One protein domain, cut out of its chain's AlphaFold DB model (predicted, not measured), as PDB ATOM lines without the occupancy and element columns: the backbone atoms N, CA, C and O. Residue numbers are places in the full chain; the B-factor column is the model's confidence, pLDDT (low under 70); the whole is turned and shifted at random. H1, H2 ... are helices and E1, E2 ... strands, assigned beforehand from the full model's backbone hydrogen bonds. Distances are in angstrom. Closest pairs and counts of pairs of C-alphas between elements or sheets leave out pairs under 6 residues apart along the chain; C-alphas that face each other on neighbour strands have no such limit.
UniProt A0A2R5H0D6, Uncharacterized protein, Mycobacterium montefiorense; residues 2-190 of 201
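Overview. This is residues 2 to 190 of the 201 residues of an uncharacterized protein of Mycobacterium montefiorense (UniProt A0A2R5H0D6). A strongly twisted sheet of three antiparallel strands, in the order E1, E2, E5, sits at one end of a four-helix bundle made of H1, H2, H3 and H4. The small hairpin of E3 and E4 continues the line of E5 beyond the sheet, while residues 159 to 186 and short H5 lie at the other end of the bundle. The printed part has 189 residues with five named helices and five named strands, in the order H1 H2 H3 E1 E2 E3 E4 E5 H4 H5, of mixed class. It is loose, with a radius of gyration of the C-alphas of 21.3 A, and only just flat, spanning 71 by 47 by 22 A.

Along the chain. The larger sheet holds E1, residues 73 to 80, E2, residues 88 to 94, and E5, residues 122 to 128, 20.1 A long. E3, residues 110 to 112, and E4, residues 118 to 120, form the second sheet. H4, residues 129 to 158, is the longest helix at 43.7 A, from C-alpha 129 at (154.349, 116.533, 112.904) to C-alpha 158 at (135.014, 109.001, 151.353). H1, residues 2 to 24, is 33.3 A long and begins at (144.963, 114.181, 113.453). H2 is residues 36 to 46, H3 residues 53 to 69, 24.6 A long, and H5 residues 187 to 190.

Arrangement. E1 and E2 are an antiparallel hairpin, with N 77 and O 90 2.9 A apart; E1 bends by 54 degrees at residue 77. E2 and E5 are antiparallel, with N 91 and O 125 2.9 A apart. E3 and E4 are a hairpin, with N 119 and O 111 2.8 A apart, and E4 runs on into E5 at 12 degrees. H3 and H4 only graze the larger sheet, with residues 66 to 69 and 129 to 132. H1 and H4 touch at Leu 12 and Ile 143, their closest C-alphas, 5.6 A, at a shallow tilt of 17 degrees, the same way. Residues 132 to 142 of H4 touch H3, closest C-alphas Cys 63 and Thr 135, 5.6 A, at a steep tilt of 43 degrees. H2 and H3 are a helical hairpin, closest C-alphas Pro 37 and Ala 57, 5.2 A. In H1 to H4 every O i to N i+4 pair is within hydrogen-bond range; H5 is too short for one and touches no helix.

Size, cuts and confidence. The C-alphas farthest apart, of Glu 115 and Asp 165, are 73.6 A apart. The printed part has no cut. The links H1 to H2, E2 to E3 and H4 to H5 are long. The mean pLDDT of the printed part is 84.7; residues 28 to 34, 98 to 108 and 179 to 184 are under 70.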
ATOM      1  N   VAL A   2     146.148 113.297 113.510       91.19
ATOM      2  CA  VAL A   2     144.963 114.181 113.453       91.19
ATOM      3  C   VAL A   2     143.730 113.590 114.153       91.19
ATOM      4  O   VAL A   2     143.232 114.178 115.106       91.19
ATOM      5  N   LEU A   3     143.303 112.373 113.785       91.12
ATOM      6  CA  LEU A   3     142.153 111.715 114.429       91.12
ATOM      7  C   LEU A   3     142.327 111.508 115.943       91.12
ATOM      8  O   LEU A   3     141.354 111.583 116.683       91.12
ATOM      9  N   LYS A   4     143.562 111.288 116.417       94.44
ATOM     10  CA  LYS A   4     143.849 111.164 117.854       94.44
ATOM     11  C   LYS A   4     143.698 112.505 118.579       94.44
ATOM     12  O   LYS A   4     143.284 112.501 119.727       94.44
ATOM     13  N   ILE A   5     143.996 113.631 117.923       94.00
ATOM     14  CA  ILE A   5     143.784 114.972 118.490       94.00
ATOM     15  C   ILE A   5     142.289 115.263 118.596       94.00
ATOM     16  O   ILE A   5     141.825 115.664 119.657       94.00
ATOM     17  N   ILE A   6     141.529 115.008 117.523       91.38
ATOM     18  CA  ILE A   6     140.071 115.202 117.521       91.38
ATOM     19  C   ILE A   6     139.427 114.317 118.596       91.38
ATOM     20  O   ILE A   6     138.720 114.823 119.461       91.38
ATOM     21  N   GLY A   7     139.728 113.014 118.594       92.31
ATOM     22  CA  GLY A   7     139.199 112.077 119.585       92.31
ATOM     23  C   GLY A   7     139.636 112.400 121.016       92.31
ATOM     24  O   GLY A   7     138.811 112.376 121.922       92.31
ATOM     25  N   GLY A   8     140.904 112.767 121.226       94.44
ATOM     26  CA  GLY A   8     141.422 113.157 122.539       94.44
ATOM     27  C   GLY A   8     140.774 114.433 123.082       94.44
ATOM     28  O   GLY A   8     140.500 114.523 124.274       94.44
ATOM     29  N   TRP A   9     140.454 115.394 122.212       94.31
ATOM     30  CA  TRP A   9     139.696 116.588 122.593       94.31
ATOM     31  C   TRP A   9     138.265 116.249 123.028       94.31
ATOM     32  O   TRP A   9     137.796 116.731 124.060       94.31
ATOM     33  N   GLU A  10     137.565 115.402 122.267       92.06
ATOM     34  CA  GLU A  10     136.224 114.936 122.640       92.06
ATOM     35  C   GLU A  10     136.246 114.145 123.956       92.06
ATOM     36  O   GLU A  10     135.392 114.360 124.815       92.06
ATOM     37  N   GLN A  11     137.268 113.309 124.162       94.00
ATOM     38  CA  GLN A  11     137.485 112.604 125.422       94.00
ATOM     39  C   GLN A  11     137.714 113.574 126.588       94.00
ATOM     40  O   GLN A  11     137.073 113.421 127.622       94.00
ATOM     41  N   LEU A  12     138.560 114.598 126.427       93.69
ATOM     42  CA  LEU A  12     138.775 115.620 127.458       93.69
ATOM     43  C   LEU A  12     137.456 116.300 127.851       93.69
ATOM     44  O   LEU A  12     137.151 116.404 129.039       93.69
ATOM     45  N   LYS A  13     136.650 116.720 126.866       91.50
ATOM     46  CA  LYS A  13     135.326 117.308 127.125       91.50
ATOM     47  C   LYS A  13     134.417 116.340 127.879       91.50
ATOM     48  O   LYS A  13     133.784 116.745 128.850       91.50
ATOM     49  N   ALA A  14     134.358 115.079 127.450       90.06
ATOM     50  CA  ALA A  14     133.546 114.054 128.099       90.06
ATOM     51  C   ALA A  14     133.978 113.827 129.557       90.06
ATOM     52  O   ALA A  14     133.127 113.802 130.441       90.06
ATOM     53  N   THR A  15     135.285 113.747 129.824       91.38
ATOM     54  CA  THR A  15     135.838 113.604 131.176       91.38
ATOM     55  C   THR A  15     135.470 114.791 132.069       91.38
ATOM     56  O   THR A  15     134.978 114.593 133.177       91.38
ATOM     57  N   VAL A  16     135.657 116.030 131.596       90.25
ATOM     58  CA  VAL A  16     135.275 117.236 132.356       90.25
ATOM     59  C   VAL A  16     133.769 117.243 132.635       90.25
ATOM     60  O   VAL A  16     133.351 117.468 133.769       90.25
ATOM     61  N   ASN A  17     132.949 116.940 131.626       86.19
ATOM     62  CA  ASN A  17     131.496 116.874 131.768       86.19
ATOM     63  C   ASN A  17     131.049 115.799 132.764       86.19
ATOM     64  O   ASN A  17     130.152 116.060 133.562       86.19
ATOM     65  N   ALA A  18     131.692 114.629 132.771       86.62
ATOM     66  CA  ALA A  18     131.402 113.569 133.731       86.62
ATOM     67  C   ALA A  18     131.664 114.027 135.173       86.62
ATOM     68  O   ALA A  18     130.812 113.839 136.038       86.62
ATOM     69  N   TYR A  19     132.794 114.691 135.437       86.62
ATOM     70  CA  TYR A  19     133.083 115.203 136.780       86.62
ATOM     71  C   TYR A  19     132.150 116.330 137.212       86.62
ATOM     72  O   TYR A  19     131.761 116.377 138.375       86.62
ATOM     73  N   ARG A  20     131.736 117.202 136.287       81.25
ATOM     74  CA  ARG A  20     130.710 118.214 136.578       81.25
ATOM     75  C   ARG A  20     129.372 117.573 136.928       81.25
ATOM     76  O   ARG A  20     128.742 117.991 137.890       81.25
ATOM     77  N   PHE A  21     128.958 116.556 136.174       81.69
ATOM     78  CA  PHE A  21     127.722 115.827 136.445       81.69
ATOM     79  C   PHE A  21     127.765 115.141 137.820       81.69
ATOM     80  O   PHE A  21     126.847 115.294 138.620       81.69
ATOM     81  N   LEU A  22     128.880 114.477 138.146       80.44
ATOM     82  CA  LEU A  22     129.112 113.889 139.473       80.44
ATOM     83  C   LEU A  22     129.119 114.929 140.605       80.44
ATOM     84  O   LEU A  22     128.828 114.591 141.752       80.44
ATOM     85  N   ASP A  23     129.494 116.173 140.313       80.38
ATOM     86  CA  ASP A  23     129.507 117.256 141.292       80.38
ATOM     87  C   ASP A  23     128.129 117.888 141.524       80.38
ATOM     88  O   ASP A  23     127.808 118.244 142.661       80.38
ATOM     89  N   ALA A  24     127.339 118.025 140.455       80.12
ATOM     90  CA  ALA A  24     125.997 118.596 140.483       80.12
ATOM     91  C   ALA A  24     124.958 117.633 141.088       80.12
ATOM     92  O   ALA A  24     123.988 118.086 141.689       80.12
ATOM     93  N   GLY A  25     125.193 116.320 140.985       77.19
ATOM     94  CA  GLY A  25     124.278 115.296 141.485       77.19
ATOM     95  C   GLY A  25     123.138 114.978 140.506       77.19
ATOM     96  O   GLY A  25     123.046 115.584 139.438       77.19
ATOM     97  N   PRO A  26     122.279 114.000 140.845       76.38
ATOM     98  CA  PRO A  26     121.236 113.491 139.948       76.38
ATOM     99  C   PRO A  26     120.189 114.543 139.552       76.38
ATOM    100  O   PRO A  26     119.627 114.441 138.466       76.38
ATOM    101  N   ASP A  27     119.984 115.561 140.391       73.94
ATOM    102  CA  ASP A  27     119.029 116.656 140.168       73.94
ATOM    103  C   ASP A  27     119.692 117.928 139.604       73.94
ATOM    104  O   ASP A  27     119.084 118.996 139.569       73.94
ATOM    105  N   GLY A  28     120.966 117.842 139.204       65.12
ATOM    106  CA  GLY A  28     121.715 118.969 138.662       65.12
ATOM    107  C   GLY A  28     121.212 119.415 137.286       65.12
ATOM    108  O   GLY A  28     120.877 118.588 136.438       65.12
ATOM    109  N   ASP A  29     121.220 120.728 137.040       62.94
ATOM    110  CA  ASP A  29     120.845 121.295 135.742       62.94
ATOM    111  C   ASP A  29     121.693 120.722 134.586       62.94
ATOM    112  O   ASP A  29     122.895 120.457 134.753       62.94
ATOM    113  N   PRO A  30     121.109 120.574 133.379       56.62
ATOM    114  CA  PRO A  30     121.852 120.149 132.203       56.62
ATOM    115  C   PRO A  30     123.046 121.076 131.950       56.62
ATOM    116  O   PRO A  30     122.965 122.300 132.056       56.62
ATOM    117  N   LEU A  31     124.183 120.464 131.614       56.06
ATOM    118  CA  LEU A  31     125.482 121.129 131.562       56.06
ATOM    119  C   LEU A  31     125.474 122.335 130.602       56.06
ATOM    120  O   LEU A  31     125.449 122.178 129.383       56.06
ATOM    121  N   GLY A  32     125.555 123.546 131.161       59.22
ATOM    122  CA  GLY A  32     125.740 124.781 130.394       59.22
ATOM    123  C   GLY A  32     127.115 124.878 129.713       59.22
ATOM    124  O   GLY A  32     128.029 124.095 130.004       59.22
ATOM    125  N   GLN A  33     127.275 125.890 128.848       59.28
ATOM    126  CA  GLN A  33     128.496 126.210 128.086       59.28
ATOM    127  C   GLN A  33     129.641 126.787 128.955       59.28
ATOM    128  O   GLN A  33     130.244 127.799 128.600       59.28
ATOM    129  N   GLU A  34     129.946 126.191 130.110       59.69
ATOM    130  CA  GLU A  34     131.151 126.580 130.858       59.69
ATOM    131  C   GLU A  34     132.413 126.133 130.104       59.69
ATOM    132  O   GLU A  34     132.486 125.023 129.573       59.69
ATOM    133  N   ASP A  35     133.419 127.009 130.080       82.94
ATOM    134  CA  ASP A  35     134.744 126.714 129.539       82.94
ATOM    135  C   ASP A  35     135.439 125.619 130.376       82.94
ATOM    136  O   ASP A  35     135.362 125.622 131.611       82.94
ATOM    137  N   LEU A  36     136.129 124.678 129.719       90.12
ATOM    138  CA  LEU A  36     136.747 123.503 130.361       90.12
ATOM    139  C   LEU A  36     137.647 123.868 131.562       90.12
ATOM    140  O   LEU A  36     137.554 123.201 132.595       90.12
ATOM    141  N   PRO A  37     138.491 124.920 131.497       92.31
ATOM    142  CA  PRO A  37     139.326 125.328 132.623       92.31
ATOM    143  C   PRO A  37     138.527 125.866 133.809       92.31
ATOM    144  O   PRO A  37     138.913 125.631 134.956       92.31
ATOM    145  N   ALA A  38     137.429 126.582 133.553       89.81
ATOM    146  CA  ALA A  38     136.585 127.150 134.600       89.81
ATOM    147  C   ALA A  38     135.868 126.044 135.381       89.81
ATOM    148  O   ALA A  38     135.880 126.056 136.613       89.81
ATOM    149  N   ALA A  39     135.338 125.044 134.672       88.56
ATOM    150  CA  ALA A  39     134.692 123.884 135.276       88.56
ATOM    151  C   ALA A  39     135.624 123.122 136.231       88.56
ATOM    152  O   ALA A  39     135.270 122.879 137.386       88.56
ATOM    153  N   MET A  40     136.839 122.789 135.780       91.69
ATOM    154  CA  MET A  40     137.795 122.058 136.621       91.69
ATOM    155  C   MET A  40     138.293 122.899 137.801       91.69
ATOM    156  O   MET A  40     138.469 122.377 138.899       91.69
ATOM    157  N   ASN A  41     138.457 124.211 137.611       91.50
ATOM    158  CA  ASN A  41     138.824 125.122 138.693       91.50
ATOM    159  C   ASN A  41     137.731 125.215 139.765       91.50
ATOM    160  O   ASN A  41     138.030 125.189 140.956       91.50
ATOM    161  N   LYS A  42     136.460 125.294 139.354       89.44
ATOM    162  CA  LYS A  42     135.310 125.300 140.267       89.44
ATOM    163  C   LYS A  42     135.263 124.018 141.099       89.44
ATOM    164  O   LYS A  42     135.130 124.098 142.317       89.44
ATOM    165  N   LEU A  43     135.450 122.866 140.450       89.81
ATOM    166  CA  LEU A  43     135.530 121.575 141.130       89.81
ATOM    167  C   LEU A  43     136.676 121.554 142.150       89.81
ATOM    168  O   LEU A  43     136.451 121.250 143.316       89.81
ATOM    169  N   ALA A  44     137.890 121.942 141.754       91.31
ATOM    170  CA  ALA A  44     139.031 121.959 142.665       91.31
ATOM    171  C   ALA A  44     138.818 122.889 143.869       91.31
ATOM    172  O   ALA A  44     139.091 122.494 145.001       91.31
ATOM    173  N   LYS A  45     138.273 124.093 143.651       91.19
ATOM    174  CA  LYS A  45     137.956 125.044 144.728       91.19
ATOM    175  C   LYS A  45     136.931 124.489 145.714       91.19
ATOM    176  O   LYS A  45     137.122 124.649 146.915       91.19
ATOM    177  N   LYS A  46     135.892 123.798 145.229       88.56
ATOM    178  CA  LYS A  46     134.877 123.156 146.084       88.56
ATOM    179  C   LYS A  46     135.498 122.161 147.068       88.56
ATOM    180  O   LYS A  46     135.093 122.117 148.222       88.56
ATOM    181  N   PHE A  47     136.514 121.418 146.629       87.75
ATOM    182  CA  PHE A  47     137.265 120.469 147.464       87.75
ATOM    183  C   PHE A  47     138.527 121.072 148.087       87.75
ATOM    184  O   PHE A  47     139.350 120.348 148.643       87.75
ATOM    185  N   ARG A  48     138.681 122.400 148.010       89.44
ATOM    186  CA  ARG A  48     139.813 123.151 148.554       89.44
ATOM    187  C   ARG A  48     141.168 122.633 148.076       89.44
ATOM    188  O   ARG A  48     142.103 122.551 148.860       89.44
ATOM    189  N   LEU A  49     141.295 122.292 146.798       89.56
ATOM    190  CA  LEU A  49     142.526 121.768 146.208       89.56
ATOM    191  C   LEU A  49     143.286 122.843 145.422       89.56
ATOM    192  O   LEU A  49     142.700 123.647 144.695       89.56
ATOM    193  N   ARG A  50     144.618 122.815 145.518       89.00
ATOM    194  CA  ARG A  50     145.538 123.603 144.694       89.00
ATOM    195  C   ARG A  50     145.505 123.074 143.268       89.00
ATOM    196  O   ARG A  50     146.065 122.021 142.954       89.00
ATOM    197  N   TRP A  51     144.861 123.844 142.403       90.12
ATOM    198  CA  TRP A  51     144.734 123.545 140.987       90.12
ATOM    199  C   TRP A  51     145.614 124.480 140.150       90.12
ATOM    200  O   TRP A  51     145.569 125.695 140.343       90.12
ATOM    201  N   PRO A  52     146.402 123.953 139.199       91.75
ATOM    202  CA  PRO A  52     147.284 124.717 138.316       91.75
ATOM    203  C   PRO A  52     146.479 125.423 137.209       91.75
ATOM    204  O   PRO A  52     146.691 125.158 136.023       91.75
ATOM    205  N   HIS A  53     145.532 126.285 137.590       91.81
ATOM    206  CA  HIS A  53     144.522 126.841 136.689       91.81
ATOM    207  C   HIS A  53     145.126 127.433 135.414       91.81
ATOM    208  O   HIS A  53     144.749 127.013 134.323       91.81
ATOM    209  N   ASP A  54     146.117 128.316 135.543       93.31
ATOM    210  CA  ASP A  54     146.714 129.010 134.398       93.31
ATOM    211  C   ASP A  54     147.441 128.048 133.452       93.31
ATOM    212  O   ASP A  54     147.311 128.142 132.230       93.31
ATOM    213  N   ARG A  55     148.163 127.058 133.999       93.94
ATOM    214  CA  ARG A  55     148.854 126.035 133.192       93.94
ATOM    215  C   ARG A  55     147.854 125.142 132.464       93.94
ATOM    216  O   ARG A  55     148.072 124.829 131.293       93.94
ATOM    217  N   PHE A  56     146.777 124.741 133.139       94.62
ATOM    218  CA  PHE A  56     145.713 123.945 132.535       94.62
ATOM    219  C   PHE A  56     145.000 124.737 131.434       94.62
ATOM    220  O   PHE A  56     144.882 124.252 130.312       94.62
ATOM    221  N   ALA A  57     144.602 125.981 131.714       94.69
ATOM    222  CA  ALA A  57     143.941 126.863 130.756       94.69
ATOM    223  C   ALA A  57     144.808 127.120 129.516       94.69
ATOM    224  O   ALA A  57     144.325 127.002 128.390       94.69
ATOM    225  N   ALA A  58     146.105 127.381 129.701       95.19
ATOM    226  CA  ALA A  58     147.038 127.586 128.596       95.19
ATOM    227  C   ALA A  58     147.173 126.341 127.700       95.19
ATOM    228  O   ALA A  58     147.180 126.466 126.474       95.19
ATOM    229  N   LYS A  59     147.244 125.140 128.292       95.94
ATOM    230  CA  LYS A  59     147.265 123.864 127.552       95.94
ATOM    231  C   LYS A  59     145.957 123.628 126.798       95.94
ATOM    232  O   LYS A  59     145.984 123.345 125.605       95.94
ATOM    233  N   VAL A  60     144.808 123.820 127.455       95.56
ATOM    234  CA  VAL A  60     143.485 123.723 126.812       95.56
ATOM    235  C   VAL A  60     143.400 124.664 125.612       95.56
ATOM    236  O   VAL A  60     142.952 124.249 124.544       95.56
ATOM    237  N   HIS A  61     143.869 125.905 125.756       94.06
ATOM    238  CA  HIS A  61     143.871 126.883 124.675       94.06
ATOM    239  C   HIS A  61     144.704 126.416 123.473       94.06
ATOM    240  O   HIS A  61     144.187 126.403 122.355       94.06
ATOM    241  N   ARG A  62     145.949 125.969 123.689       94.25
ATOM    242  CA  ARG A  62     146.820 125.448 122.619       94.25
ATOM    243  C   ARG A  62     146.227 124.226 121.925       94.25
ATOM    244  O   ARG A  62     146.141 124.195 120.697       94.25
ATOM    245  N   CYS A  63     145.742 123.247 122.691       94.69
ATOM    246  CA  CYS A  63     145.090 122.068 122.123       94.69
ATOM    247  C   CYS A  63     143.843 122.444 121.312       94.69
ATOM    248  O   CYS A  63     143.624 121.885 120.237       94.69
ATOM    249  N   ASN A  64     143.048 123.412 121.786       91.75
ATOM    250  CA  ASN A  64     141.887 123.899 121.051       91.75
ATOM    251  C   ASN A  64     142.305 124.552 119.732       91.75
ATOM    252  O   ASN A  64     141.716 124.229 118.711       91.75
ATOM    253  N   GLN A  65     143.321 125.421 119.725       90.25
ATOM    254  CA  GLN A  65     143.817 126.063 118.498       90.25
ATOM    255  C   GLN A  65     144.167 125.026 117.424       90.25
ATOM    256  O   GLN A  65     143.697 125.123 116.291       90.25
ATOM    257  N   VAL A  66     144.912 123.983 117.798       92.19
ATOM    258  CA  VAL A  66     145.270 122.897 116.874       92.19
ATOM    259  C   VAL A  66     144.043 122.078 116.466       92.19
ATOM    260  O   VAL A  66     143.874 121.767 115.291       92.19
ATOM    261  N   ARG A  67     143.131 121.769 117.396       90.69
ATOM    262  CA  ARG A  67     141.862 121.098 117.073       90.69
ATOM    263  C   ARG A  67     141.013 121.912 116.095       90.69
ATOM    264  O   ARG A  67     140.387 121.319 115.221       90.69
ATOM    265  N   GLN A  68     140.969 123.239 116.229       86.75
ATOM    266  CA  GLN A  68     140.190 124.108 115.344       86.75
ATOM    267  C   GLN A  68     140.714 124.076 113.906       86.75
ATOM    268  O   GLN A  68     139.889 124.069 112.996       86.75
ATOM    269  N   LYS A  69     142.033 123.932 113.689       86.31
ATOM    270  CA  LYS A  69     142.593 123.709 112.340       86.31
ATOM    271  C   LYS A  69     141.943 122.512 111.632       86.31
ATOM    272  O   LYS A  69     141.735 122.536 110.425       86.31
ATOM    273  N   PHE A  70     141.560 121.479 112.389       86.69
ATOM    274  CA  PHE A  70     140.938 120.265 111.851       86.69
ATOM    275  C   PHE A  70     139.410 120.232 111.915       86.69
ATOM    276  O   PHE A  70     138.819 119.258 111.454       86.69
ATOM    277  N   ALA A  71     138.748 121.252 112.467       77.62
ATOM    278  CA  ALA A  71     137.289 121.250 112.608       77.62
ATOM    279  C   ALA A  71     136.556 121.155 111.254       77.62
ATOM    280  O   ALA A  71     135.448 120.624 111.195       77.62
ATOM    281  N   HIS A  72     137.200 121.616 110.178       77.62
ATOM    282  CA  HIS A  72     136.691 121.563 108.804       77.62
ATOM    283  C   HIS A  72     137.715 120.999 107.815       77.62
ATOM    284  O   HIS A  72     137.707 121.333 106.629       77.62
ATOM    285  N   PHE A  73     138.601 120.143 108.321       85.25
ATOM    286  CA  PHE A  73     139.523 119.376 107.499       85.25
ATOM    287  C   PHE A  73     138.738 118.534 106.482       85.25
ATOM    288  O   PHE A  73     137.855 117.764 106.866       85.25
ATOM    289  N   LEU A  74     139.075 118.671 105.197       85.69
ATOM    290  CA  LEU A  74     138.483 117.873 104.121       85.69
ATOM    291  C   LEU A  74     139.357 116.668 103.776       85.69
ATOM    292  O   LEU A  74     138.932 115.523 103.906       85.69
ATOM    293  N   PHE A  75     140.578 116.931 103.311       88.88
ATOM    294  CA  PHE A  75     141.530 115.904 102.903       88.88
ATOM    295  C   PHE A  75     142.972 116.404 103.019       88.88
ATOM    296  O   PHE A  75     143.245 117.606 103.006       88.88
ATOM    297  N   VAL A  76     143.900 115.454 103.132       93.50
ATOM    298  CA  VAL A  76     145.345 115.708 103.097       93.50
ATOM    299  C   VAL A  76     145.765 115.948 101.648       93.50
ATOM    300  O   VAL A  76     145.502 115.089 100.806       93.50
ATOM    301  N   SER A  77     146.414 117.079 101.362       93.19
ATOM    302  CA  SER A  77     146.945 117.387 100.026       93.19
ATOM    303  C   SER A  77     148.351 116.817  99.842       93.19
ATOM    304  O   SER A  77     148.640 116.212  98.812       93.19
ATOM    305  N   ALA A  78     149.211 116.955 100.853       94.75
ATOM    306  CA  ALA A  78     150.580 116.458 100.813       94.75
ATOM    307  C   ALA A  78     151.150 116.197 102.214       94.75
ATOM    308  O   ALA A  78     150.721 116.774 103.214       94.75
ATOM    309  N   ILE A  79     152.174 115.346 102.274       93.94
ATOM    310  CA  ILE A  79     153.069 115.221 103.426       93.94
ATOM    311  C   ILE A  79     154.487 115.429 102.902       93.94
ATOM    312  O   ILE A  79     154.940 114.676 102.044       93.94
ATOM    313  N   VAL A  80     155.168 116.458 103.402       95.50
ATOM    314  CA  VAL A  80     156.514 116.852 102.959       95.50
ATOM    315  C   VAL A  80     157.513 116.628 104.090       95.50
ATOM    316  O   VAL A  80     157.198 116.872 105.251       95.50
ATOM    317  N   GLY A  81     158.724 116.185 103.754       90.81
ATOM    318  CA  GLY A  81     159.787 115.857 104.707       90.81
ATOM    319  C   GLY A  81     160.103 114.361 104.718       90.81
ATOM    320  O   GLY A  81     159.236 113.534 104.442       90.81
ATOM    321  N   VAL A  82     161.362 114.023 105.003       82.44
ATOM    322  CA  VAL A  82     161.872 112.647 104.867       82.44
ATOM    323  C   VAL A  82     161.709 111.854 106.164       82.44
ATOM    324  O   VAL A  82     161.243 110.723 106.121       82.44
ATOM    325  N   GLU A  83     161.999 112.461 107.320       86.06
ATOM    326  CA  GLU A  83     162.009 111.761 108.611       86.06
ATOM    327  C   GLU A  83     161.156 112.465 109.687       86.06
ATOM    328  O   GLU A  83     161.160 113.701 109.780       86.06
ATOM    329  N   PRO A  84     160.436 111.706 110.540       80.94
ATOM    330  CA  PRO A  84     159.835 112.232 111.763       80.94
ATOM    331  C   PRO A  84     160.891 112.851 112.704       80.94
ATOM    332  O   PRO A  84     162.007 112.341 112.772       80.94
ATOM    333  N   PRO A  85     160.558 113.885 113.501       84.31
ATOM    334  CA  PRO A  85     159.278 114.590 113.589       84.31
ATOM    335  C   PRO A  85     159.188 115.810 112.650       84.31
ATOM    336  O   PRO A  85     158.303 116.646 112.816       84.31
ATOM    337  N   ASN A  86     160.080 115.924 111.662       88.25
ATOM    338  CA  ASN A  86     160.229 117.118 110.819       88.25
ATOM    339  C   ASN A  86     159.334 117.102 109.567       88.25
ATOM    340  O   ASN A  86     159.549 117.874 108.631       88.25
ATOM    341  N   ARG A  87     158.341 116.208 109.521       94.25
ATOM    342  CA  ARG A  87     157.367 116.165 108.428       94.25
ATOM    343  C   ARG A  87     156.328 117.268 108.609       94.25
ATOM    344  O   ARG A  87     155.922 117.564 109.729       94.25
ATOM    345  N   THR A  88     155.862 117.833 107.505       95.88
ATOM    346  CA  THR A  88     154.773 118.814 107.468       95.88
ATOM    347  C   THR A  88     153.592 118.219 106.721       95.88
ATOM    348  O   THR A  88     153.743 117.699 105.615       95.88
ATOM    349  N   LEU A  89     152.422 118.268 107.349       94.94
ATOM    350  CA  LEU A  89     151.152 117.864 106.771       94.94
ATOM    351  C   LEU A  89     150.482 119.096 106.164       94.94
ATOM    352  O   LEU A  89     150.167 120.029 106.899       94.94
ATOM    353  N   TYR A  90     150.219 119.058 104.862       94.75
ATOM    354  CA  TYR A  90     149.394 120.033 104.157       94.75
ATOM    355  C   TYR A  90     147.998 119.452 103.951       94.75
ATOM    356  O   TYR A  90     147.836 118.264 103.646       94.75
ATOM    357  N   PHE A  91     146.973 120.268 104.155       93.62
ATOM    358  CA  PHE A  91     145.590 119.832 104.041       93.62
ATOM    359  C   PHE A  91     144.680 120.950 103.558       93.62
ATOM    360  O   PHE A  91     144.927 122.130 103.782       93.62
ATOM    361  N   THR A  92     143.587 120.563 102.905       91.50
ATOM    362  CA  THR A  92     142.541 121.505 102.510       91.50
ATOM    363  C   THR A  92     141.501 121.633 103.618       91.50
ATOM    364  O   THR A  92     140.984 120.626 104.117       91.50
ATOM    365  N   SER A  93     141.166 122.872 103.969       88.19
ATOM    366  CA  SER A  93     140.133 123.227 104.942       88.19
ATOM    367  C   SER A  93     139.055 124.106 104.300       88.19
ATOM    368  O   SER A  93     139.294 124.773 103.288       88.19
ATOM    369  N   LEU A  94     137.849 124.087 104.872       86.12
ATOM    370  CA  LEU A  94     136.757 124.971 104.457       86.12
ATOM    371  C   LEU A  94     136.930 126.387 105.007       86.12
ATOM    372  O   LEU A  94     137.477 126.594 106.089       86.12
ATOM    373  N   GLY A  95     136.382 127.355 104.276       81.12
ATOM    374  CA  GLY A  95     136.399 128.760 104.654       81.12
ATOM    375  C   GLY A  95     137.628 129.505 104.142       81.12
ATOM    376  O   GLY A  95     138.440 128.974 103.380       81.12
ATOM    377  N   THR A  96     137.746 130.764 104.550       78.50
ATOM    378  CA  THR A  96     138.929 131.589 104.286       78.50
ATOM    379  C   THR A  96     139.982 131.376 105.378       78.50
ATOM    380  O   THR A  96     139.615 131.085 106.521       78.50
ATOM    381  N   PRO A  97     141.279 131.569 105.076       77.00
ATOM    382  CA  PRO A  97     142.335 131.476 106.081       77.00
ATOM    383  C   PRO A  97     142.028 132.341 107.310       77.00
ATOM    384  O   PRO A  97     141.564 133.473 107.173       77.00
ATOM    385  N   ALA A  98     142.285 131.806 108.506       69.00
ATOM    386  CA  ALA A  98     142.100 132.477 109.800       69.00
ATOM    387  C   ALA A  98     140.668 132.943 110.151       69.00
ATOM    388  O   ALA A  98     140.479 133.584 111.189       69.00
ATOM    389  N   ALA A  99     139.645 132.613 109.355       65.69
ATOM    390  CA  ALA A  99     138.269 132.932 109.719       65.69
ATOM    391  C   ALA A  99     137.840 132.155 110.973       65.69
ATOM    392  O   ALA A  99     137.913 130.928 111.033       65.69
ATOM    393  N   SER A 100     137.362 132.885 111.984       57.50
ATOM    394  CA  SER A 100     136.755 132.283 113.168       57.50
ATOM    395  C   SER A 100     135.354 131.787 112.833       57.50
ATOM    396  O   SER A 100     134.492 132.562 112.420       57.50
ATOM    397  N   PHE A 101     135.094 130.506 113.090       55.28
ATOM    398  CA  PHE A 101     133.793 129.886 112.837       55.28
ATOM    399  C   PHE A 101     132.643 130.500 113.664       55.28
ATOM    400  O   PHE A 101     131.475 130.345 113.316       55.28
ATOM    401  N   LYS A 102     132.956 131.221 114.753       56.94
ATOM    402  CA  LYS A 102     131.955 131.931 115.568       56.94
ATOM    403  C   LYS A 102     131.434 133.224 114.920       56.94
ATOM    404  O   LYS A 102     130.556 133.855 115.500       56.94
ATOM    405  N   ALA A 103     131.964 133.635 113.767       51.97
ATOM    406  CA  ALA A 103     131.473 134.803 113.041       51.97
ATOM    407  C   ALA A 103     130.136 134.498 112.333       51.97
ATOM    408  O   ALA A 103     129.958 133.443 111.735       51.97
ATOM    409  N   GLU A 104     129.181 135.419 112.432       52.19
ATOM    410  CA  GLU A 104     127.795 135.283 111.969       52.19
ATOM    411  C   GLU A 104     127.631 134.922 110.475       52.19
ATOM    412  O   GLU A 104     128.434 135.301 109.624       52.19
ATOM    413  N   ARG A 105     126.517 134.226 110.183       52.66
ATOM    414  CA  ARG A 105     125.884 133.877 108.885       52.66
ATOM    415  C   ARG A 105     126.718 133.176 107.790       52.66
ATOM    416  O   ARG A 105     126.150 132.302 107.146       52.66
ATOM    417  N   ASN A 106     128.013 133.457 107.609       56.03
ATOM    418  CA  ASN A 106     128.827 132.972 106.473       56.03
ATOM    419  C   ASN A 106     130.130 132.243 106.889       56.03
ATOM    420  O   ASN A 106     131.083 132.162 106.112       56.03
ATOM    421  N   SER A 107     130.191 131.684 108.103       58.53
ATOM    422  CA  SER A 107     131.406 131.121 108.733       58.53
ATOM    423  C   SER A 107     132.102 129.960 108.007       58.53
ATOM    424  O   SER A 107     133.220 129.601 108.368       58.53
ATOM    425  N   LEU A 108     131.478 129.379 106.981       68.12
ATOM    426  CA  LEU A 108     132.046 128.295 106.166       68.12
ATOM    427  C   LEU A 108     132.630 128.787 104.832       68.12
ATOM    428  O   LEU A 108     132.872 127.981 103.932       68.12
ATOM    429  N   GLY A 109     132.821 130.102 104.683       73.50
ATOM    430  CA  GLY A 109     133.228 130.717 103.418       73.50
ATOM    431  C   GLY A 109     132.193 130.502 102.319       73.50
ATOM    432  O   GLY A 109     132.560 130.313 101.161       73.50
ATOM    433  N   LEU A 110     130.919 130.448 102.713       81.19
ATOM    434  CA  LEU A 110     129.799 130.351 101.796       81.19
ATOM    435  C   LEU A 110     129.452 131.741 101.281       81.19
ATOM    436  O   LEU A 110     129.283 132.682 102.056       81.19
ATOM    437  N   GLU A 111     129.321 131.843  99.970       83.12
ATOM    438  CA  GLU A 111     128.910 133.059  99.285       83.12
ATOM    439  C   GLU A 111     127.962 132.706  98.139       83.12
ATOM    440  O   GLU A 111     128.113 131.674  97.482       83.12
ATOM    441  N   TRP A 112     126.970 133.560  97.912       84.25
ATOM    442  CA  TRP A 112     126.111 133.467  96.737       84.25
ATOM    443  C   TRP A 112     126.878 133.999  95.526       84.25
ATOM    444  O   TRP A 112     127.426 135.100  95.580       84.25
ATOM    445  N   LEU A 113     126.933 133.215  94.451       82.06
ATOM    446  CA  LEU A 113     127.430 133.671  93.152       82.06
ATOM    447  C   LEU A 113     126.301 134.321  92.338       82.06
ATOM    448  O   LEU A 113     126.542 135.307  91.648       82.06
ATOM    449  N   ASP A 114     125.086 133.778  92.452       87.00
ATOM    450  CA  ASP A 114     123.838 134.276  91.864       87.00
ATOM    451  C   ASP A 114     122.617 133.736  92.650       87.00
ATOM    452  O   ASP A 114     122.780 133.184  93.739       87.00
ATOM    453  N   GLU A 115     121.391 133.906  92.134       81.94
ATOM    454  CA  GLU A 115     120.138 133.493  92.799       81.94
ATOM    455  C   GLU A 115     119.962 131.965  92.962       81.94
ATOM    456  O   GLU A 115     119.052 131.534  93.672       81.94
ATOM    457  N   GLY A 116     120.812 131.134  92.344       85.06
ATOM    458  CA  GLY A 116     120.726 129.667  92.414       85.06
ATOM    459  C   GLY A 116     122.032 128.948  92.766       85.06
ATOM    460  O   GLY A 116     121.996 127.767  93.117       85.06
ATOM    461  N   LEU A 117     123.179 129.629  92.693       84.88
ATOM    462  CA  LEU A 117     124.502 129.051  92.902       84.88
ATOM    463  C   LEU A 117     125.186 129.626  94.138       84.88
ATOM    464  O   LEU A 117     125.362 130.833  94.298       84.88
ATOM    465  N   VAL A 118     125.672 128.716  94.978       85.50
ATOM    466  CA  VAL A 118     126.549 129.026  96.107       85.50
ATOM    467  C   VAL A 118     127.957 128.518  95.833       85.50
ATOM    468  O   VAL A 118     128.150 127.420  95.302       85.50
ATOM    469  N   ARG A 119     128.959 129.300  96.231       85.19
ATOM    470  CA  ARG A 119     130.358 128.878  96.286       85.19
ATOM    471  C   ARG A 119     130.758 128.659  97.735       85.19
ATOM    472  O   ARG A 119     130.341 129.390  98.626       85.19
ATOM    473  N   GLN A 120     131.589 127.645  97.950       87.19
ATOM    474  CA  GLN A 120     132.229 127.386  99.229       87.19
ATOM    475  C   GLN A 120     133.736 127.571  99.074       87.19
ATOM    476  O   GLN A 120     134.381 126.848  98.311       87.19
ATOM    477  N   SER A 121     134.287 128.543  99.792       86.88
ATOM    478  CA  SER A 121     135.723 128.799  99.818       86.88
ATOM    479  C   SER A 121     136.480 127.642 100.464       86.88
ATOM    480  O   SER A 121     136.020 127.020 101.427       86.88
ATOM    481  N   ARG A 122     137.661 127.366  99.915       88.62
ATOM    482  CA  ARG A 122     138.612 126.375 100.414       88.62
ATOM    483  C   ARG A 122     139.990 127.011 100.447       88.62
ATOM    484  O   ARG A 122     140.316 127.803  99.564       88.62
ATOM    485  N   HIS A 123     140.799 126.633 101.420       88.56
ATOM    486  CA  HIS A 123     142.196 127.041 101.484       88.56
ATOM    487  C   HIS A 123     143.079 125.866 101.885       88.56
ATOM    488  O   HIS A 123     142.605 124.885 102.465       88.56
ATOM    489  N   GLU A 124     144.359 125.969 101.553       91.31
ATOM    490  CA  GLU A 124     145.377 125.071 102.080       91.31
ATOM    491  C   GLU A 124     145.881 125.607 103.422       91.31
ATOM    492  O   GLU A 124     146.152 126.800 103.566       91.31
ATOM    493  N   ASP A 125     145.984 124.716 104.398       92.25
ATOM    494  CA  ASP A 125     146.589 124.958 105.701       92.25
ATOM    495  C   ASP A 125     147.612 123.848 105.972       92.25
ATOM    496  O   ASP A 125     147.693 122.839 105.259       92.25
ATOM    497  N   TRP A 126     148.440 124.052 106.986       93.38
ATOM    498  CA  TRP A 126     149.532 123.160 107.306       93.38
ATOM    499  C   TRP A 126     149.766 123.043 108.810       93.38
ATOM    500  O   TRP A 126     149.368 123.873 109.640       93.38
ATOM    501  N   ILE A 127     150.423 121.949 109.170       94.62
ATOM    502  CA  ILE A 127     150.869 121.684 110.531       94.62
ATOM    503  C   ILE A 127     152.077 120.756 110.515       94.62
ATOM    504  O   ILE A 127     152.146 119.811 109.721       94.62
ATOM    505  N   THR A 128     153.031 120.997 111.405       95.31
ATOM    506  CA  THR A 128     154.172 120.095 111.565       95.31
ATOM    507  C   THR A 128     153.786 118.841 112.350       95.31
ATOM    508  O   THR A 128     152.886 118.832 113.195       95.31
ATOM    509  N   GLU A 129     154.490 117.741 112.100       95.12
ATOM    510  CA  GLU A 129     154.349 116.533 112.904       95.12
ATOM    511  C   GLU A 129     154.765 116.774 114.360       95.12
ATOM    512  O   GLU A 129     154.150 116.200 115.259       95.12
ATOM    513  N   GLN A 130     155.748 117.641 114.607       95.38
ATOM    514  CA  GLN A 130     156.128 118.039 115.960       95.38
ATOM    515  C   GLN A 130     154.964 118.716 116.701       95.38
ATOM    516  O   GLN A 130     154.595 118.251 117.777       95.38
ATOM    517  N   GLU A 131     154.288 119.700 116.094       95.44
ATOM    518  CA  GLU A 131     153.086 120.322 116.679       95.44
ATOM    519  C   GLU A 131     151.986 119.290 116.977       95.44
ATOM    520  O   GLU A 131     151.339 119.339 118.027       95.44
ATOM    521  N   LEU A 132     151.782 118.315 116.082       95.50
ATOM    522  CA  LEU A 132     150.837 117.218 116.310       95.50
ATOM    523  C   LEU A 132     151.245 116.344 117.511       95.50
ATOM    524  O   LEU A 132     150.373 115.893 118.258       95.50
ATOM    525  N   ARG A 133     152.543 116.060 117.685       96.25
ATOM    526  CA  ARG A 133     153.074 115.252 118.799       96.25
ATOM    527  C   ARG A 133     152.916 115.986 120.119       96.25
ATOM    528  O   ARG A 133     152.386 115.398 121.062       96.25
ATOM    529  N   ASP A 134     153.300 117.253 120.149       96.50
ATOM    530  CA  ASP A 134     153.206 118.099 121.334       96.50
ATOM    531  C   ASP A 134     151.747 118.251 121.762       96.50
ATOM    532  O   ASP A 134     151.412 117.998 122.916       96.50
ATOM    533  N   THR A 135     150.842 118.505 120.813       96.88
ATOM    534  CA  THR A 135     149.400 118.588 121.095       96.88
ATOM    535  C   THR A 135     148.848 117.292 121.690       96.88
ATOM    536  O   THR A 135     148.032 117.335 122.610       96.88
ATOM    537  N   LEU A 136     149.271 116.127 121.187       96.88
ATOM    538  CA  LEU A 136     148.844 114.839 121.740       96.88
ATOM    539  C   LEU A 136     149.379 114.608 123.154       96.88
ATOM    540  O   LEU A 136     148.651 114.075 123.992       96.88
ATOM    541  N   ALA A 137     150.625 115.001 123.420       96.56
ATOM    542  CA  ALA A 137     151.203 114.926 124.755       96.56
ATOM    543  C   ALA A 137     150.444 115.836 125.734       96.56
ATOM    544  O   ALA A 137     150.073 115.385 126.817       96.56
ATOM    545  N   GLU A 138     150.127 117.069 125.326       97.12
ATOM    546  CA  GLU A 138     149.345 118.005 126.138       97.12
ATOM    547  C   GLU A 138     147.917 117.506 126.392       97.12
ATOM    548  O   GLU A 138     147.453 117.565 127.526       97.12
ATOM    549  N   LEU A 139     147.235 116.953 125.382       96.75
ATOM    550  CA  LEU A 139     145.908 116.351 125.559       96.75
ATOM    551  C   LEU A 139     145.934 115.200 126.564       96.75
ATOM    552  O   LEU A 139     145.059 115.115 127.426       96.75
ATOM    553  N   LYS A 140     146.936 114.321 126.463       96.12
ATOM    554  CA  LYS A 140     147.097 113.218 127.411       96.12
ATOM    555  C   LYS A 140     147.296 113.752 128.829       96.12
ATOM    556  O   LYS A 140     146.622 113.297 129.745       96.12
ATOM    557  N   GLU A 141     148.183 114.729 128.996       95.38
ATOM    558  CA  GLU A 141     148.456 115.355 130.289       95.38
ATOM    559  C   GLU A 141     147.200 116.016 130.877       95.38
ATOM    560  O   GLU A 141     146.893 115.799 132.045       95.38
ATOM    561  N   LEU A 142     146.423 116.748 130.071       96.12
ATOM    562  CA  LEU A 142     145.152 117.348 130.493       96.12
ATOM    563  C   LEU A 142     144.156 116.294 130.997       96.12
ATOM    564  O   LEU A 142     143.543 116.481 132.046       96.12
ATOM    565  N   ILE A 143     144.011 115.180 130.274       95.19
ATOM    566  CA  ILE A 143     143.138 114.068 130.675       95.19
ATOM    567  C   ILE A 143     143.642 113.430 131.976       95.19
ATOM    568  O   ILE A 143     142.851 113.200 132.891       95.19
ATOM    569  N   ASP A 144     144.951 113.189 132.088       94.19
ATOM    570  CA  ASP A 144     145.565 112.642 133.301       94.19
ATOM    571  C   ASP A 144     145.337 113.570 134.507       94.19
ATOM    572  O   ASP A 144     145.045 113.090 135.604       94.19
ATOM    573  N   TRP A 145     145.419 114.892 134.315       94.62
ATOM    574  CA  TRP A 145     145.136 115.884 135.357       94.62
ATOM    575  C   TRP A 145     143.664 115.848 135.780       94.62
ATOM    576  O   TRP A 145     143.373 115.834 136.975       94.62
ATOM    577  N   CYS A 146     142.726 115.771 134.833       93.50
ATOM    578  CA  CYS A 146     141.308 115.631 135.167       93.50
ATOM    579  C   CYS A 146     141.038 114.345 135.964       93.50
ATOM    580  O   CYS A 146     140.359 114.396 136.988       93.50
ATOM    581  N   HIS A 147     141.602 113.210 135.539       92.81
ATOM    582  CA  HIS A 147     141.445 111.940 136.252       92.81
ATOM    583  C   HIS A 147     142.054 111.969 137.653       92.81
ATOM    584  O   HIS A 147     141.441 111.487 138.604       92.81
ATOM    585  N   ALA A 148     143.248 112.542 137.798       91.62
ATOM    586  CA  ALA A 148     143.894 112.693 139.092       91.62
ATOM    587  C   ALA A 148     143.066 113.561 140.047       91.62
ATOM    588  O   ALA A 148     142.839 113.152 141.182       91.62
ATOM    589  N   LEU A 149     142.543 114.699 139.580       91.50
ATOM    590  CA  LEU A 149     141.648 115.531 140.383       91.50
ATOM    591  C   LEU A 149     140.386 114.763 140.788       91.50
ATOM    592  O   LEU A 149     140.019 114.776 141.959       91.50
ATOM    593  N   GLY A 150     139.761 114.043 139.855       90.25
ATOM    594  CA  GLY A 150     138.596 113.211 140.143       90.25
ATOM    595  C   GLY A 150     138.850 112.148 141.216       90.25
ATOM    596  O   GLY A 150     138.019 111.976 142.104       90.25
ATOM    597  N   ARG A 151     140.008 111.475 141.170       89.94
ATOM    598  CA  ARG A 151     140.413 110.500 142.199       89.94
ATOM    599  C   ARG A 151     140.591 111.153 143.563       89.94
ATOM    600  O   ARG A 151     139.978 110.696 144.515       89.94
ATOM    601  N   ILE A 152     141.345 112.250 143.640       89.62
ATOM    602  CA  ILE A 152     141.571 112.973 144.903       89.62
ATOM    603  C   ILE A 152     140.237 113.439 145.498       89.62
ATOM    604  O   ILE A 152     139.999 113.286 146.691       89.62
ATOM    605  N   VAL A 153     139.341 113.976 144.665       89.06
ATOM    606  CA  VAL A 153     137.996 114.385 145.089       89.06
ATOM    607  C   VAL A 153     137.204 113.204 145.648       89.06
ATOM    608  O   VAL A 153     136.536 113.358 146.666       89.06
ATOM    609  N   HIS A 154     137.269 112.035 145.011       88.56
ATOM    610  CA  HIS A 154     136.595 110.837 145.505       88.56
ATOM    611  C   HIS A 154     137.151 110.386 146.861       88.56
ATOM    612  O   HIS A 154     136.370 110.234 147.796       88.56
ATOM    613  N   THR A 155     138.477 110.295 147.004       88.44
ATOM    614  CA  THR A 155     139.140 109.961 148.276       88.44
ATOM    615  C   THR A 155     138.742 110.934 149.391       88.44
ATOM    616  O   THR A 155     138.438 110.516 150.504       88.44
ATOM    617  N   LEU A 156     138.668 112.237 149.098       86.88
ATOM    618  CA  LEU A 156     138.248 113.247 150.075       86.88
ATOM    619  C   LEU A 156     136.759 113.179 150.437       86.88
ATOM    620  O   LEU A 156     136.398 113.553 151.549       86.88
ATOM    621  N   LYS A 157     135.887 112.724 149.528       86.44
ATOM    622  CA  LYS A 157     134.469 112.482 149.845       86.44
ATOM    623  C   LYS A 157     134.300 111.286 150.779       86.44
ATOM    624  O   LYS A 157     133.478 111.351 151.687       86.44
ATOM    625  N   ASP A 158     135.080 110.232 150.561       86.56
ATOM    626  CA  ASP A 158     135.014 109.001 151.353       86.56
ATOM    627  C   ASP A 158     135.730 109.146 152.706       86.56
ATOM    628  O   ASP A 158     135.506 108.368 153.630       86.56
ATOM    629  N   SER A 159     136.607 110.143 152.841       86.12
ATOM    630  CA  SER A 159     137.363 110.433 154.062       86.12
ATOM    631  C   SER A 159     137.454 111.952 154.307       86.12
ATOM    632  O   SER A 159     138.516 112.551 154.121       86.12
ATOM    633  N   PRO A 160     136.348 112.604 154.718       82.06
ATOM    634  CA  PRO A 160     136.292 114.062 154.870       82.06
ATOM    635  C   PRO A 160     137.167 114.584 156.018       82.06
ATOM    636  O   PRO A 160     137.704 115.689 155.927       82.06
ATOM    637  N   ASP A 161     137.370 113.771 157.057       85.50
ATOM    638  CA  ASP A 161     138.075 114.149 158.289       85.50
ATOM    639  C   ASP A 161     139.599 113.950 158.215       85.50
ATOM    640  O   ASP A 161     140.283 113.958 159.239       85.50
ATOM    641  N   LEU A 162     140.160 113.751 157.013       85.88
ATOM    642  CA  LEU A 162     141.605 113.595 156.858       85.88
ATOM    643  C   LEU A 162     142.339 114.862 157.326       85.88
ATOM    644  O   LEU A 162     142.074 115.957 156.796       85.88
ATOM    645  N   PRO A 163     143.273 114.726 158.285       86.50
ATOM    646  CA  PRO A 163     144.021 115.855 158.801       86.50
ATOM    647  C   PRO A 163     145.036 116.347 157.767       86.50
ATOM    648  O   PRO A 163     145.452 115.632 156.855       86.50
ATOM    649  N   ASP A 164     145.452 117.598 157.912       84.69
ATOM    650  CA  ASP A 164     146.361 118.267 156.979       84.69
ATOM    651  C   ASP A 164     147.770 117.653 156.928       84.69
ATOM    652  O   ASP A 164     148.490 117.822 155.941       84.69
ATOM    653  N   ASP A 165     148.176 116.926 157.966       85.00
ATOM    654  CA  ASP A 165     149.430 116.176 158.034       85.00
ATOM    655  C   ASP A 165     149.326 114.750 157.464       85.00
ATOM    656  O   ASP A 165     150.343 114.056 157.411       85.00
ATOM    657  N   HIS A 166     148.144 114.330 156.992       85.69
ATOM    658  CA  HIS A 166     147.938 113.007 156.410       85.69
ATOM    659  C   HIS A 166     148.895 112.770 155.232       85.69
ATOM    660  O   HIS A 166     148.909 113.587 154.301       85.69
ATOM    661  N   PRO A 167     149.679 111.674 155.248       83.94
ATOM    662  CA  PRO A 167     150.628 111.381 154.188       83.94
ATOM    663  C   PRO A 167     149.914 111.044 152.876       83.94
ATOM    664  O   PRO A 167     148.930 110.316 152.830       83.94
ATOM    665  N   ILE A 168     150.459 111.571 151.789       82.31
ATOM    666  CA  ILE A 168     150.067 111.312 150.407       82.31
ATOM    667  C   ILE A 168     151.157 110.415 149.807       82.31
ATOM    668  O   ILE A 168     152.061 110.863 149.098       82.31
ATOM    669  N   ASP A 169     151.116 109.137 150.160       76.19
ATOM    670  CA  ASP A 169     152.111 108.131 149.768       76.19
ATOM    671  C   ASP A 169     151.507 106.940 149.007       76.19
ATOM    672  O   ASP A 169     152.239 106.108 148.465       76.19
ATOM    673  N   THR A 170     150.178 106.881 148.891       77.00
ATOM    674  CA  THR A 170     149.485 105.834 148.137       77.00
ATOM    675  C   THR A 170     149.271 106.219 146.664       77.00
ATOM    676  O   THR A 170     149.212 107.404 146.313       77.00
ATOM    677  N   PRO A 171     149.098 105.232 145.761       73.25
ATOM    678  CA  PRO A 171     148.826 105.480 144.340       73.25
ATOM    679  C   PRO A 171     147.544 106.277 144.047       73.25
ATOM    680  O   PRO A 171     147.366 106.768 142.931       73.25
ATOM    681  N   GLU A 172     146.637 106.403 145.016       73.12
ATOM    682  CA  GLU A 172     145.390 107.166 144.876       73.12
ATOM    683  C   GLU A 172     145.652 108.676 144.801       73.12
ATOM    684  O   GLU A 172     144.932 109.411 144.121       73.12
ATOM    685  N   TRP A 173     146.760 109.121 145.393       78.00
ATOM    686  CA  TRP A 173     147.127 110.523 145.533       78.00
ATOM    687  C   TRP A 173     148.114 111.032 144.469       78.00
ATOM    688  O   TRP A 173     148.916 111.935 144.711       78.00
ATOM    689  N   VAL A 174     148.090 110.472 143.259       82.38
ATOM    690  CA  VAL A 174     148.946 110.962 142.163       82.38
ATOM    691  C   VAL A 174     148.526 112.379 141.758       82.38
ATOM    692  O   VAL A 174     147.432 112.571 141.233       82.38
ATOM    693  N   VAL A 175     149.430 113.352 141.934       85.75
ATOM    694  CA  VAL A 175     149.241 114.776 141.588       85.75
ATOM    695  C   VAL A 175     150.138 115.162 140.398       85.75
ATOM    696  O   VAL A 175     151.244 115.677 140.585       85.75
ATOM    697  N   PRO A 176     149.707 114.913 139.147       85.50
ATOM    698  CA  PRO A 176     150.566 115.018 137.964       85.50
ATOM    699  C   PRO A 176     150.958 116.455 137.595       85.50
ATOM    700  O   PRO A 176     151.889 116.656 136.821       85.50
ATOM    701  N   TRP A 177     150.279 117.466 138.138       84.50
ATOM    702  CA  TRP A 177     150.603 118.870 137.876       84.50
ATOM    703  C   TRP A 177     151.688 119.459 138.774       84.50
ATOM    704  O   TRP A 177     152.076 120.619 138.587       84.50
ATOM    705  N   ARG A 178     152.187 118.695 139.745       77.06
ATOM    706  CA  ARG A 178     153.216 119.168 140.667       77.06
ATOM    707  C   ARG A 178     154.544 119.396 139.936       77.06
ATOM    708  O   ARG A 178     154.963 118.585 139.116       77.06
ATOM    709  N   THR A 179     155.210 120.506 140.242       60.06
ATOM    710  CA  THR A 179     156.533 120.856 139.692       60.06
ATOM    711  C   THR A 179     157.696 120.358 140.553       60.06
ATOM    712  O   THR A 179     158.796 120.191 140.037       60.06
ATOM    713  N   GLU A 180     157.469 120.079 141.838       59.41
ATOM    714  CA  GLU A 180     158.504 119.648 142.786       59.41
ATOM    715  C   GLU A 180     158.384 118.167 143.164       59.41
ATOM    716  O   GLU A 180     157.296 117.659 143.437       59.41
ATOM    717  N   LYS A 181     159.523 117.469 143.226       56.09
ATOM    718  CA  LYS A 181     159.630 116.050 143.601       56.09
ATOM    719  C   LYS A 181     159.928 115.863 145.098       56.09
ATOM    720  O   LYS A 181     160.830 115.102 145.438       56.09
ATOM    721  N   ALA A 182     159.250 116.565 146.009       57.84
ATOM    722  CA  ALA A 182     159.449 116.248 147.428       57.84
ATOM    723  C   ALA A 182     158.832 114.872 147.728       57.84
ATOM    724  O   ALA A 182     157.687 114.621 147.346       57.84
ATOM    725  N   SER A 183     159.603 113.998 148.374       57.91
ATOM    726  CA  SER A 183     159.295 112.577 148.593       57.91
ATOM    727  C   SER A 183     158.224 112.311 149.651       57.91
ATOM    728  O   SER A 183     157.697 111.207 149.699       57.91
ATOM    729  N   LEU A 184     157.897 113.303 150.480       62.72
ATOM    730  CA  LEU A 184     156.871 113.213 151.513       62.72
ATOM    731  C   LEU A 184     155.862 114.328 151.265       62.72
ATOM    732  O   LEU A 184     156.152 115.495 151.518       62.72
ATOM    733  N   LEU A 185     154.721 113.964 150.691       74.31
ATOM    734  CA  LEU A 185     153.577 114.853 150.557       74.31
ATOM    735  C   LEU A 185     152.668 114.658 151.763       74.31
ATOM    736  O   LEU A 185     152.432 113.527 152.183       74.31
ATOM    737  N   ALA A 186     152.134 115.757 152.275       83.88
ATOM    738  CA  ALA A 186     151.010 115.755 153.191       83.88
ATOM    739  C   ALA A 186     149.829 116.509 152.572       83.88
ATOM    740  O   ALA A 186     149.994 117.316 151.654       83.88
ATOM    741  N   LEU A 187     148.625 116.272 153.079       84.06
ATOM    742  CA  LEU A 187     147.398 116.847 152.532       84.06
ATOM    743  C   LEU A 187     147.405 118.388 152.460       84.06
ATOM    744  O   LEU A 187     146.917 118.966 151.484       84.06
ATOM    745  N   ARG A 188     148.073 119.059 153.404       84.38
ATOM    746  CA  ARG A 188     148.341 120.512 153.380       84.38
ATOM    747  C   ARG A 188     149.062 121.016 152.129       84.38
ATOM    748  O   ARG A 188     148.876 122.169 151.739       84.38
ATOM    749  N   ASP A 189     149.876 120.177 151.490       82.12
ATOM    750  CA  ASP A 189     150.671 120.571 150.323       82.12
ATOM    751  C   ASP A 189     149.804 120.718 149.071       82.12
ATOM    752  O   ASP A 189     150.165 121.432 148.131       82.12
ATOM    753  N   ILE A 190     148.644 120.056 149.067       84.00
ATOM    754  CA  ILE A 190     147.690 120.070 147.960       84.00
ATOM    755  C   ILE A 190     146.397 120.801 148.312       84.00
ATOM    756  O   ILE A 190     145.642 121.117 147.398       84.00
TER     757      ILE A 190